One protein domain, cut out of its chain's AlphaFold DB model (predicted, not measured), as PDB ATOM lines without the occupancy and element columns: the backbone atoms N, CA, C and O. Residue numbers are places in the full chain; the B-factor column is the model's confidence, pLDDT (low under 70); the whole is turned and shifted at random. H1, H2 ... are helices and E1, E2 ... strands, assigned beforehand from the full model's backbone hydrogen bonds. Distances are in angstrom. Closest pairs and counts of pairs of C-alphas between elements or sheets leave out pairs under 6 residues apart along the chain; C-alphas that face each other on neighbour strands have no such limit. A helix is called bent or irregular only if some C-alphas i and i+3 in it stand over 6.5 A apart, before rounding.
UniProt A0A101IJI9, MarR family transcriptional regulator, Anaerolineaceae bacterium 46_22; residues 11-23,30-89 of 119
ATOM      1  N   LEU A  11      19.865   1.890  34.475       92.50
ATOM      2  CA  LEU A  11      19.368   2.245  35.809       92.50
ATOM      3  C   LEU A  11      20.515   2.607  36.761       92.50
ATOM      4  O   LEU A  11      20.347   3.462  37.631       92.50
ATOM      5  N   GLU A  12      21.661   1.955  36.593       92.56
ATOM      6  CA  GLU A  12      22.893   2.220  37.331       92.56
ATOM      7  C   GLU A  12      23.503   3.560  36.895       92.56
ATOM      8  O   GLU A  12      23.741   4.413  37.748       92.56
ATOM      9  N   GLU A  13      23.617   3.819  35.585       93.88
ATOM     10  CA  GLU A  13      24.059   5.122  35.052       93.88
ATOM     11  C   GLU A  13      23.132   6.271  35.468       93.88
ATOM     12  O   GLU A  13      23.585   7.362  35.814       93.88
ATOM     13  N   ALA A  14      21.819   6.030  35.513       92.56
ATOM     14  CA  ALA A  14      20.857   7.014  36.002       92.56
ATOM     15  C   ALA A  14      20.926   7.230  37.531       92.56
ATOM     16  O   ALA A  14      20.217   8.100  38.056       92.56
ATOM     17  N   GLY A  15      21.743   6.461  38.260       93.62
ATOM     18  CA  GLY A  15      21.879   6.520  39.716       93.62
ATOM     19  C   GLY A  15      20.630   6.049  40.464       93.62
ATOM     20  O   GLY A  15      20.382   6.482  41.589       93.62
ATOM     21  N   LEU A  16      19.797   5.221  39.829       94.31
ATOM     22  CA  LEU A  16      18.568   4.669  40.408       94.31
ATOM     23  C   LEU A  16      18.849   3.371  41.181       94.31
ATOM     24  O   LEU A  16      18.175   3.052  42.161       94.31
ATOM     25  N   ILE A  17      19.872   2.629  40.777       94.00
ATOM     26  CA  ILE A  17      20.323   1.436  41.490       94.00
ATOM     27  C   ILE A  17      21.817   1.523  41.777       94.00
ATOM     28  O   ILE A  17      22.545   2.241  41.097       94.00
ATOM     29  N   GLN A  18      22.265   0.767  42.772       92.25
ATOM     30  CA  GLN A  18      23.675   0.534  43.054       92.25
ATOM     31  C   GLN A  18      23.955  -0.962  43.055       92.25
ATOM     32  O   GLN A  18      23.105  -1.766  43.453       92.25
ATOM     33  N   ARG A  19      25.157  -1.326  42.608       89.88
ATOM     34  CA  ARG A  19      25.661  -2.691  42.663       89.88
ATOM     35  C   ARG A  19      26.845  -2.787  43.606       89.88
ATOM     36  O   ARG A  19      27.820  -2.057  43.461       89.88
ATOM     37  N   SER A  20      26.781  -3.740  44.523       87.00
ATOM     38  CA  SER A  20      27.906  -4.121  45.374       87.00
ATOM     39  C   SER A  20      28.212  -5.604  45.213       87.00
ATOM     40  O   SER A  20      27.374  -6.395  44.776       87.00
ATOM     41  N   GLU A  21      29.444  -5.995  45.522       85.69
ATOM     42  CA  GLU A  21      29.800  -7.411  45.592       85.69
ATOM     43  C   GLU A  21      29.177  -8.050  46.826       85.69
ATOM     44  O   GLU A  21      29.051  -7.400  47.867       85.69
ATOM     45  N   ASP A  22      28.791  -9.321  46.719       81.19
ATOM     46  CA  ASP A  22      28.426 -10.075  47.910       81.19
ATOM     47  C   ASP A  22      29.701 -10.452  48.692       81.19
ATOM     48  O   ASP A  22      30.599 -11.077  48.120       81.19
ATOM     49  N   PRO A  23      29.795 -10.132  49.998       78.75
ATOM     50  CA  PRO A  23      30.955 -10.474  50.823       78.75
ATOM     51  C   PRO A  23      31.240 -11.980  50.928       78.75
ATOM     52  O   PRO A  23      32.326 -12.368  51.351       78.75
ATOM     53  N   GLN A  30      24.920  -7.768  44.602       86.56
ATOM     54  CA  GLN A  30      23.771  -7.237  45.320       86.56
ATOM     55  C   GLN A  30      23.309  -5.963  44.618       86.56
ATOM     56  O   GLN A  30      24.128  -5.119  44.265       86.56
ATOM     57  N   ILE A  31      22.003  -5.849  44.379       90.69
ATOM     58  CA  ILE A  31      21.388  -4.684  43.739       90.69
ATOM     59  C   ILE A  31      20.515  -3.998  44.782       90.69
ATOM     60  O   ILE A  31      19.583  -4.612  45.302       90.69
ATOM     61  N   SER A  32      20.800  -2.733  45.068       90.69
ATOM     62  CA  SER A  32      20.021  -1.902  45.986       90.69
ATOM     63  C   SER A  32      19.425  -0.702  45.253       90.69
ATOM     64  O   SER A  32      19.991  -0.202  44.279       90.69
ATOM     65  N   SER A  33      18.251  -0.249  45.694       91.69
ATOM     66  CA  SER A  33      17.663   0.999  45.211       91.69
ATOM     67  C   SER A  33      18.259   2.189  45.952       91.69
ATOM     68  O   SER A  33      18.470   2.145  47.165       91.69
ATOM     69  N   THR A  34      18.506   3.272  45.223       94.38
ATOM     70  CA  THR A  34      18.939   4.541  45.815       94.38
ATOM     71  C   THR A  34      17.738   5.351  46.308       94.38
ATOM     72  O   THR A  34      16.595   5.108  45.913       94.38
ATOM     73  N   GLU A  35      17.982   6.381  47.123       93.44
ATOM     74  CA  GLU A  35      16.936   7.349  47.492       93.44
ATOM     75  C   GLU A  35      16.344   8.051  46.260       93.44
ATOM     76  O   GLU A  35      15.130   8.216  46.154       93.44
ATOM     77  N   LYS A  36      17.180   8.349  45.257       94.19
ATOM     78  CA  LYS A  36      16.734   8.892  43.966       94.19
ATOM     79  C   LYS A  36      15.723   7.971  43.285       94.19
ATOM     80  O   LYS A  36      14.725   8.451  42.752       94.19
ATOM     81  N   ALA A  37      15.942   6.656  43.309       93.69
ATOM     82  CA  ALA A  37      14.967   5.716  42.765       93.69
ATOM     83  C   ALA A  37      13.667   5.671  43.552       93.69
ATOM     84  O   ALA A  37      12.607   5.601  42.934       93.69
ATOM     85  N   LYS A  38      13.718   5.732  44.885       93.50
ATOM     86  CA  LYS A  38      12.501   5.764  45.708       93.50
ATOM     87  C   LYS A  38      11.652   6.993  45.386       93.50
ATOM     88  O   LYS A  38      10.457   6.847  45.138       93.50
ATOM     89  N   LEU A  39      12.280   8.167  45.293       94.00
ATOM     90  CA  LEU A  39      11.618   9.413  44.895       94.00
ATOM     91  C   LEU A  39      11.026   9.312  43.486       94.00
ATOM     92  O   LEU A  39       9.837   9.546  43.301       94.00
ATOM     93  N   ARG A  40      11.813   8.842  42.510       92.69
ATOM     94  CA  ARG A  40      11.369   8.641  41.120       92.69
ATOM     95  C   ARG A  40      10.161   7.708  41.023       92.69
ATOM     96  O   ARG A  40       9.254   7.943  40.230       92.69
ATOM     97  N   VAL A  41      10.155   6.621  41.792       92.31
ATOM     98  CA  VAL A  41       9.028   5.681  41.838       92.31
ATOM     99  C   VAL A  41       7.803   6.348  42.451       92.31
ATOM    100  O   VAL A  41       6.706   6.168  41.929       92.31
ATOM    101  N   HIS A  42       7.976   7.133  43.513       89.88
ATOM    102  CA  HIS A  42       6.881   7.856  44.149       89.88
ATOM    103  C   HIS A  42       6.240   8.881  43.202       89.88
ATOM    104  O   HIS A  42       5.026   8.837  43.007       89.88
ATOM    105  N   GLU A  43       7.052   9.703  42.530       90.50
ATOM    106  CA  GLU A  43       6.605  10.635  41.482       90.50
ATOM    107  C   GLU A  43       5.786   9.903  40.417       90.50
ATOM    108  O   GLU A  43       4.652  10.263  40.126       90.50
ATOM    109  N   ARG A  44       6.313   8.789  39.896       90.19
ATOM    110  CA  ARG A  44       5.640   8.012  38.844       90.19
ATOM    111  C   ARG A  44       4.341   7.366  39.305       90.19
ATOM    112  O   ARG A  44       3.426   7.200  38.501       90.19
ATOM    113  N   ILE A  45       4.264   6.949  40.568       89.38
ATOM    114  CA  ILE A  45       3.024   6.439  41.159       89.38
ATOM    115  C   ILE A  45       1.988   7.561  41.242       89.38
ATOM    116  O   ILE A  45       0.836   7.313  40.896       89.38
ATOM    117  N   SER A  46       2.396   8.761  41.655       86.31
ATOM    118  CA  SER A  46       1.531   9.942  41.692       86.31
ATOM    119  C   SER A  46       1.024  10.292  40.291       86.31
ATOM    120  O   SER A  46      -0.182  10.319  40.076       86.31
ATOM    121  N   ASP A  47       1.923  10.425  39.310       88.12
ATOM    122  CA  ASP A  47       1.584  10.742  37.913       88.12
ATOM    123  C   ASP A  47       0.578   9.745  37.321       88.12
ATOM    124  O   ASP A  47      -0.380  10.122  36.649       88.12
ATOM    125  N   ARG A  48       0.768   8.445  37.591       89.44
ATOM    126  CA  ARG A  48      -0.128   7.389  37.096       89.44
ATOM    127  C   ARG A  48      -1.547   7.510  37.649       89.44
ATOM    128  O   ARG A  48      -2.474   6.999  37.024       89.44
ATOM    129  N   HIS A  49      -1.712   8.110  38.821       89.25
ATOM    130  CA  HIS A  49      -3.002   8.251  39.486       89.25
ATOM    131  C   HIS A  49      -3.547   9.681  39.438       89.25
ATOM    132  O   HIS A  49      -4.688   9.867  39.832       89.25
ATOM    133  N   ALA A  50      -2.803  10.658  38.911       87.56
ATOM    134  CA  ALA A  50      -3.229  12.058  38.857       87.56
ATOM    135  C   ALA A  50      -4.576  12.242  38.131       87.56
ATOM    136  O   ALA A  50      -5.426  13.003  38.577       87.56
ATOM    137  N   TRP A  51      -4.824  11.461  37.076       91.12
ATOM    138  CA  TRP A  51      -6.095  11.497  36.340       91.12
ATOM    139  C   TRP A  51      -7.314  11.061  37.176       91.12
ATOM    140  O   TRP A  51      -8.445  11.358  36.795       91.12
ATOM    141  N   LEU A  52      -7.126  10.330  38.286       90.81
ATOM    142  CA  LEU A  52      -8.237   9.932  39.158       90.81
ATOM    143  C   LEU A  52      -8.837  11.139  39.877       90.81
ATOM    144  O   LEU A  52     -10.049  11.160  40.075       90.81
ATOM    145  N   ASP A  53      -8.015  12.130  40.225       89.31
ATOM    146  CA  ASP A  53      -8.493  13.369  40.837       89.31
ATOM    147  C   ASP A  53      -9.336  14.164  39.830       89.31
ATOM    148  O   ASP A  53     -10.432  14.621  40.162       89.31
ATOM    149  N   ASP A  54      -8.890  14.222  38.571       92.62
ATOM    150  CA  ASP A  54      -9.643  14.842  37.477       92.62
ATOM    151  C   ASP A  54     -10.980  14.125  37.241       92.62
ATOM    152  O   ASP A  54     -12.029  14.763  37.147       92.62
ATOM    153  N   LEU A  55     -10.976  12.787  37.199       92.00
ATOM    154  CA  LEU A  55     -12.206  12.006  37.070       92.00
ATOM    155  C   LEU A  55     -13.143  12.247  38.260       92.00
ATOM    156  O   LEU A  55     -14.344  12.434  38.076       92.00
ATOM    157  N   ALA A  56     -12.612  12.259  39.482       91.69
ATOM    158  CA  ALA A  56     -13.404  12.503  40.678       91.69
ATOM    159  C   ALA A  56     -14.016  13.912  40.681       91.69
ATOM    160  O   ALA A  56     -15.111  14.092  41.216       91.69
ATOM    161  N   ALA A  57     -13.359  14.905  40.080       94.50
ATOM    162  CA  ALA A  57     -13.905  16.251  39.938       94.50
ATOM    163  C   ALA A  57     -15.099  16.317  38.966       94.50
ATOM    164  O   ALA A  57     -15.973  17.164  39.146       94.50
ATOM    165  N   LEU A  58     -15.172  15.415  37.979       96.50
ATOM    166  CA  LEU A  58     -16.278  15.347  37.013       96.50
ATOM    167  C   LEU A  58     -17.543  14.682  37.573       96.50
ATOM    168  O   LEU A  58     -18.624  14.878  37.024       96.50
ATOM    169  N   LEU A  59     -17.418  13.899  38.647       96.00
ATOM    170  CA  LEU A  59     -18.532  13.171  39.248       96.00
ATOM    171  C   LEU A  59     -19.273  14.026  40.281       96.00
ATOM    172  O   LEU A  59     -18.670  14.625  41.182       96.00
ATOM    173  N   THR A  60     -20.600  14.000  40.208       97.19
ATOM    174  CA  THR A  60     -21.476  14.565  41.236       97.19
ATOM    175  C   THR A  60     -21.371  13.777  42.544       97.19
ATOM    176  O   THR A  60     -20.915  12.633  42.585       97.19
ATOM    177  N   ASN A  61     -21.819  14.380  43.647       95.94
ATOM    178  CA  ASN A  61     -21.827  13.695  44.943       95.94
ATOM    179  C   ASN A  61     -22.708  12.436  44.923       95.94
ATOM    180  O   ASN A  61     -22.322  11.425  45.497       95.94
ATOM    181  N   GLN A  62     -23.831  12.469  44.201       97.25
ATOM    182  CA  GLN A  62     -24.731  11.323  44.084       97.25
ATOM    183  C   GLN A  62     -24.090  10.164  43.301       97.25
ATOM    184  O   GLN A  62     -24.137   9.023  43.750       97.25
ATOM    185  N   GLU A  63     -23.419  10.445  42.180       97.12
ATOM    186  CA  GLU A  63     -22.696   9.415  41.413       97.12
ATOM    187  C   GLU A  63     -21.536   8.818  42.219       97.12
ATOM    188  O   GLU A  63     -21.278   7.615  42.161       97.12
ATOM    189  N   LYS A  64     -20.846   9.640  43.021       95.44
ATOM    190  CA  LYS A  64     -19.811   9.154  43.944       95.44
ATOM    191  C   LYS A  64     -20.398   8.195  44.972       95.44
ATOM    192  O   LYS A  64     -19.829   7.125  45.174       95.44
ATOM    193  N   GLU A  65     -21.514   8.555  45.599       96.44
ATOM    194  CA  GLU A  65     -22.197   7.703  46.580       96.44
ATOM    195  C   GLU A  65     -22.652   6.369  45.977       96.44
ATOM    196  O   GLU A  65     -22.558   5.337  46.641       96.44
ATOM    197  N   GLU A  66     -23.071   6.361  44.711       96.81
ATOM    198  CA  GLU A  66     -23.494   5.145  44.015       96.81
ATOM    199  C   GLU A  66     -22.313   4.225  43.650       96.81
ATOM    200  O   GLU A  66     -22.387   3.005  43.807       96.81
ATOM    201  N   ILE A  67     -21.191   4.794  43.198       95.88
ATOM    202  CA  ILE A  67     -20.049   4.025  42.675       95.88
ATOM    203  C   ILE A  67     -19.093   3.568  43.789       95.88
ATOM    204  O   ILE A  67     -18.507   2.480  43.700       95.88
ATOM    205  N   LEU A  68     -18.922   4.366  44.850       95.44
ATOM    206  CA  LEU A  68     -17.969   4.103  45.937       95.44
ATOM    207  C   LEU A  68     -18.103   2.701  46.561       95.44
ATOM    208  O   LEU A  68     -17.072   2.033  46.711       95.44
ATOM    209  N   PRO A  69     -19.310   2.191  46.885       96.88
ATOM    210  CA  PRO A  69     -19.469   0.849  47.442       96.88
ATOM    211  C   PRO A  69     -18.937  -0.249  46.514       96.88
ATOM    212  O   PRO A  69     -18.255  -1.175  46.967       96.88
ATOM    213  N   GLY A  70     -19.195  -0.129  45.208       97.00
ATOM    214  CA  GLY A  70     -18.697  -1.067  44.202       97.00
ATOM    215  C   GLY A  70     -17.174  -1.033  44.093       97.00
ATOM    216  O   GLY A  70     -16.524  -2.082  44.058       97.00
ATOM    217  N   LEU A  71     -16.584   0.166  44.118       95.81
ATOM    218  CA  LEU A  71     -15.133   0.338  44.084       95.81
ATOM    219  C   LEU A  71     -14.463  -0.304  45.312       95.81
ATOM    220  O   LEU A  71     -13.499  -1.060  45.173       95.81
ATOM    221  N   LEU A  72     -15.009  -0.060  46.509       96.00
ATOM    222  CA  LEU A  72     -14.525  -0.643  47.764       96.00
ATOM    223  C   LEU A  72     -14.601  -2.171  47.756       96.00
ATOM    224  O   LEU A  72     -13.657  -2.845  48.176       96.00
ATOM    225  N   PHE A  73     -15.692  -2.735  47.235       96.75
ATOM    226  CA  PHE A  73     -15.830  -4.179  47.081       96.75
ATOM    227  C   PHE A  73     -14.714  -4.774  46.206       96.75
ATOM    228  O   PHE A  73     -14.080  -5.762  46.594       96.75
ATOM    229  N   LEU A  74     -14.424  -4.157  45.056       97.19
ATOM    230  CA  LEU A  74     -13.367  -4.616  44.151       97.19
ATOM    231  C   LEU A  74     -11.972  -4.494  44.777       97.19
ATOM    232  O   LEU A  74     -11.167  -5.421  44.652       97.19
ATOM    233  N   ILE A  75     -11.695  -3.396  45.489       94.88
ATOM    234  CA  ILE A  75     -10.428  -3.186  46.205       94.88
ATOM    235  C   ILE A  75     -10.213  -4.293  47.242       94.88
ATOM    236  O   ILE A  75      -9.160  -4.937  47.248       94.88
ATOM    237  N   ASN A  76     -11.227  -4.573  48.064       95.31
ATOM    238  CA  ASN A  76     -11.166  -5.628  49.076       95.31
ATOM    239  C   ASN A  76     -10.947  -7.008  48.442       95.31
ATOM    240  O   ASN A  76     -10.121  -7.797  48.906       95.31
ATOM    241  N   ARG A  77     -11.634  -7.302  47.332       95.38
ATOM    242  CA  ARG A  77     -11.458  -8.573  46.619       95.38
ATOM    243  C   ARG A  77     -10.041  -8.729  46.068       95.38
ATOM    244  O   ARG A  77      -9.472  -9.820  46.137       95.38
ATOM    245  N   LEU A  78      -9.471  -7.649  45.538       94.56
ATOM    246  CA  LEU A  78      -8.117  -7.640  44.996       94.56
ATOM    247  C   LEU A  78      -7.053  -7.823  46.085       94.56
ATOM    248  O   LEU A  78      -6.071  -8.530  45.847       94.56
ATOM    249  N   ALA A  79      -7.235  -7.218  47.262       91.62
ATOM    250  CA  ALA A  79      -6.334  -7.396  48.401       91.62
ATOM    251  C   ALA A  79      -6.238  -8.879  48.799       91.62
ATOM    252  O   ALA A  79      -5.151  -9.457  48.772       91.62
ATOM    253  N   ASN A  80      -7.389  -9.525  48.996       91.12
ATOM    254  CA  ASN A  80      -7.465 -10.946  49.343       91.12
ATOM    255  C   ASN A  80      -6.816 -11.844  48.272       91.12
ATOM    256  O   ASN A  80      -6.138 -12.823  48.583       91.12
ATOM    257  N   TYR A  81      -6.984 -11.504  46.989       90.00
ATOM    258  CA  TYR A  81      -6.346 -12.236  45.892       90.00
ATOM    259  C   TYR A  81      -4.814 -12.107  45.909       90.00
ATOM    260  O   TYR A  81      -4.103 -13.096  45.710       90.00
ATOM    261  N   LYS A  82      -4.280 -10.906  46.170       87.88
ATOM    262  CA  LYS A  82      -2.829 -10.681  46.269       87.88
ATOM    263  C   LYS A  82      -2.213 -11.435  47.444       87.88
ATOM    264  O   LYS A  82      -1.137 -12.006  47.282       87.88
ATOM    265  N   GLU A  83      -2.893 -11.479  48.587       82.94
ATOM    266  CA  GLU A  83      -2.465 -12.270  49.747       82.94
ATOM    267  C   GLU A  83      -2.421 -13.768  49.418       82.94
ATOM    268  O   GLU A  83      -1.408 -14.428  49.659       82.94
ATOM    269  N   ALA A  84      -3.453 -14.292  48.751       80.69
ATOM    270  CA  ALA A  84      -3.467 -15.679  48.283       80.69
ATOM    271  C   ALA A  84      -2.321 -15.985  47.289       80.69
ATOM    272  O   ALA A  84      -1.704 -17.056  47.339       80.69
ATOM    273  N   LEU A  85      -1.973 -15.038  46.408       80.56
ATOM    274  CA  LEU A  85      -0.821 -15.162  45.506       80.56
ATOM    275  C   LEU A  85       0.535 -15.080  46.229       80.56
ATOM    276  O   LEU A  85       1.499 -15.729  45.818       80.56
ATOM    277  N   ALA A  86       0.639 -14.292  47.299       77.00
ATOM    278  CA  ALA A  86       1.860 -14.201  48.092       77.00
ATOM    279  C   ALA A  86       2.161 -15.530  48.812       77.00
ATOM    280  O   ALA A  86       3.305 -15.988  48.800       77.00
ATOM    281  N   LEU A  87       1.127 -16.197  49.337       70.38
ATOM    282  CA  LEU A  87       1.229 -17.501  50.010       70.38
ATOM    283  C   LEU A  87       1.568 -18.666  49.062       70.38
ATOM    284  O   LEU A  87       2.110 -19.684  49.489       70.38
ATOM    285  N   THR A  88       1.276 -18.537  47.767       59.72
ATOM    286  CA  THR A  88       1.610 -19.566  46.765       59.72
ATOM    287  C   THR A  88       3.038 -19.428  46.231       59.72
ATOM    288  O   THR A  88       3.683 -20.442  45.961       59.72
ATOM    289  N   LYS A  89       3.590 -18.207  46.147       56.19
ATOM    290  CA  LYS A  89       4.984 -17.972  45.716       56.19
ATOM    291  C   LYS A  89       6.030 -18.427  46.740       56.19
ATOM    292  O   LYS A  89       7.087 -18.915  46.343       56.19
TER     293      LYS A  89
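Overview. This is residues 11 to 23 and 30 to 89 of the 119 residues of the protein "MarR family transcriptional regulator" of Anaerolineaceae bacterium 46_22 (UniProt A0A101IJI9). An antiparallel sheet, E1 and E2, sits at one end of bent helix H1; helix H2 folds back from the other end, making an open V. The class is mostly helix. The 73 printed residues are extended, with radius of gyration of the C-alphas 19.1 A and spans of 59 by 33 by 13 A.

Arrangement. In E1, residues 17 to 22, find N 18 within hydrogen-bond range of O 32 in E2, residues 30 to 33, at 2.9 A. H1, residues 35 to 58, assigned as one helix by its hydrogen bonds, is bent: C-alphas 48 and 51 are 7.3 A apart. Its arm H1b and H2, residues 61 to 89, are close but not clearly touching; the closest C-alphas, of Ala 56 and Lys 64, are 7.9 A apart. Every O i to N i+4 pair is within range in H1a and H1b, and 23 of 25 in H2.

Along the chain. Find C-alpha 17 at (20.323, 1.436, 41.490), where E1 begins. H2, only just irregular with C-alphas 66 and 69 6.8 A apart, runs 41.5 A to C-alpha 89 at (4.984, -17.972, 45.716).

Size, cuts and confidence. Across the cut, C-alphas 23 and 30 are 9.6 A apart. Residues 88 to 89 have pLDDT under 70.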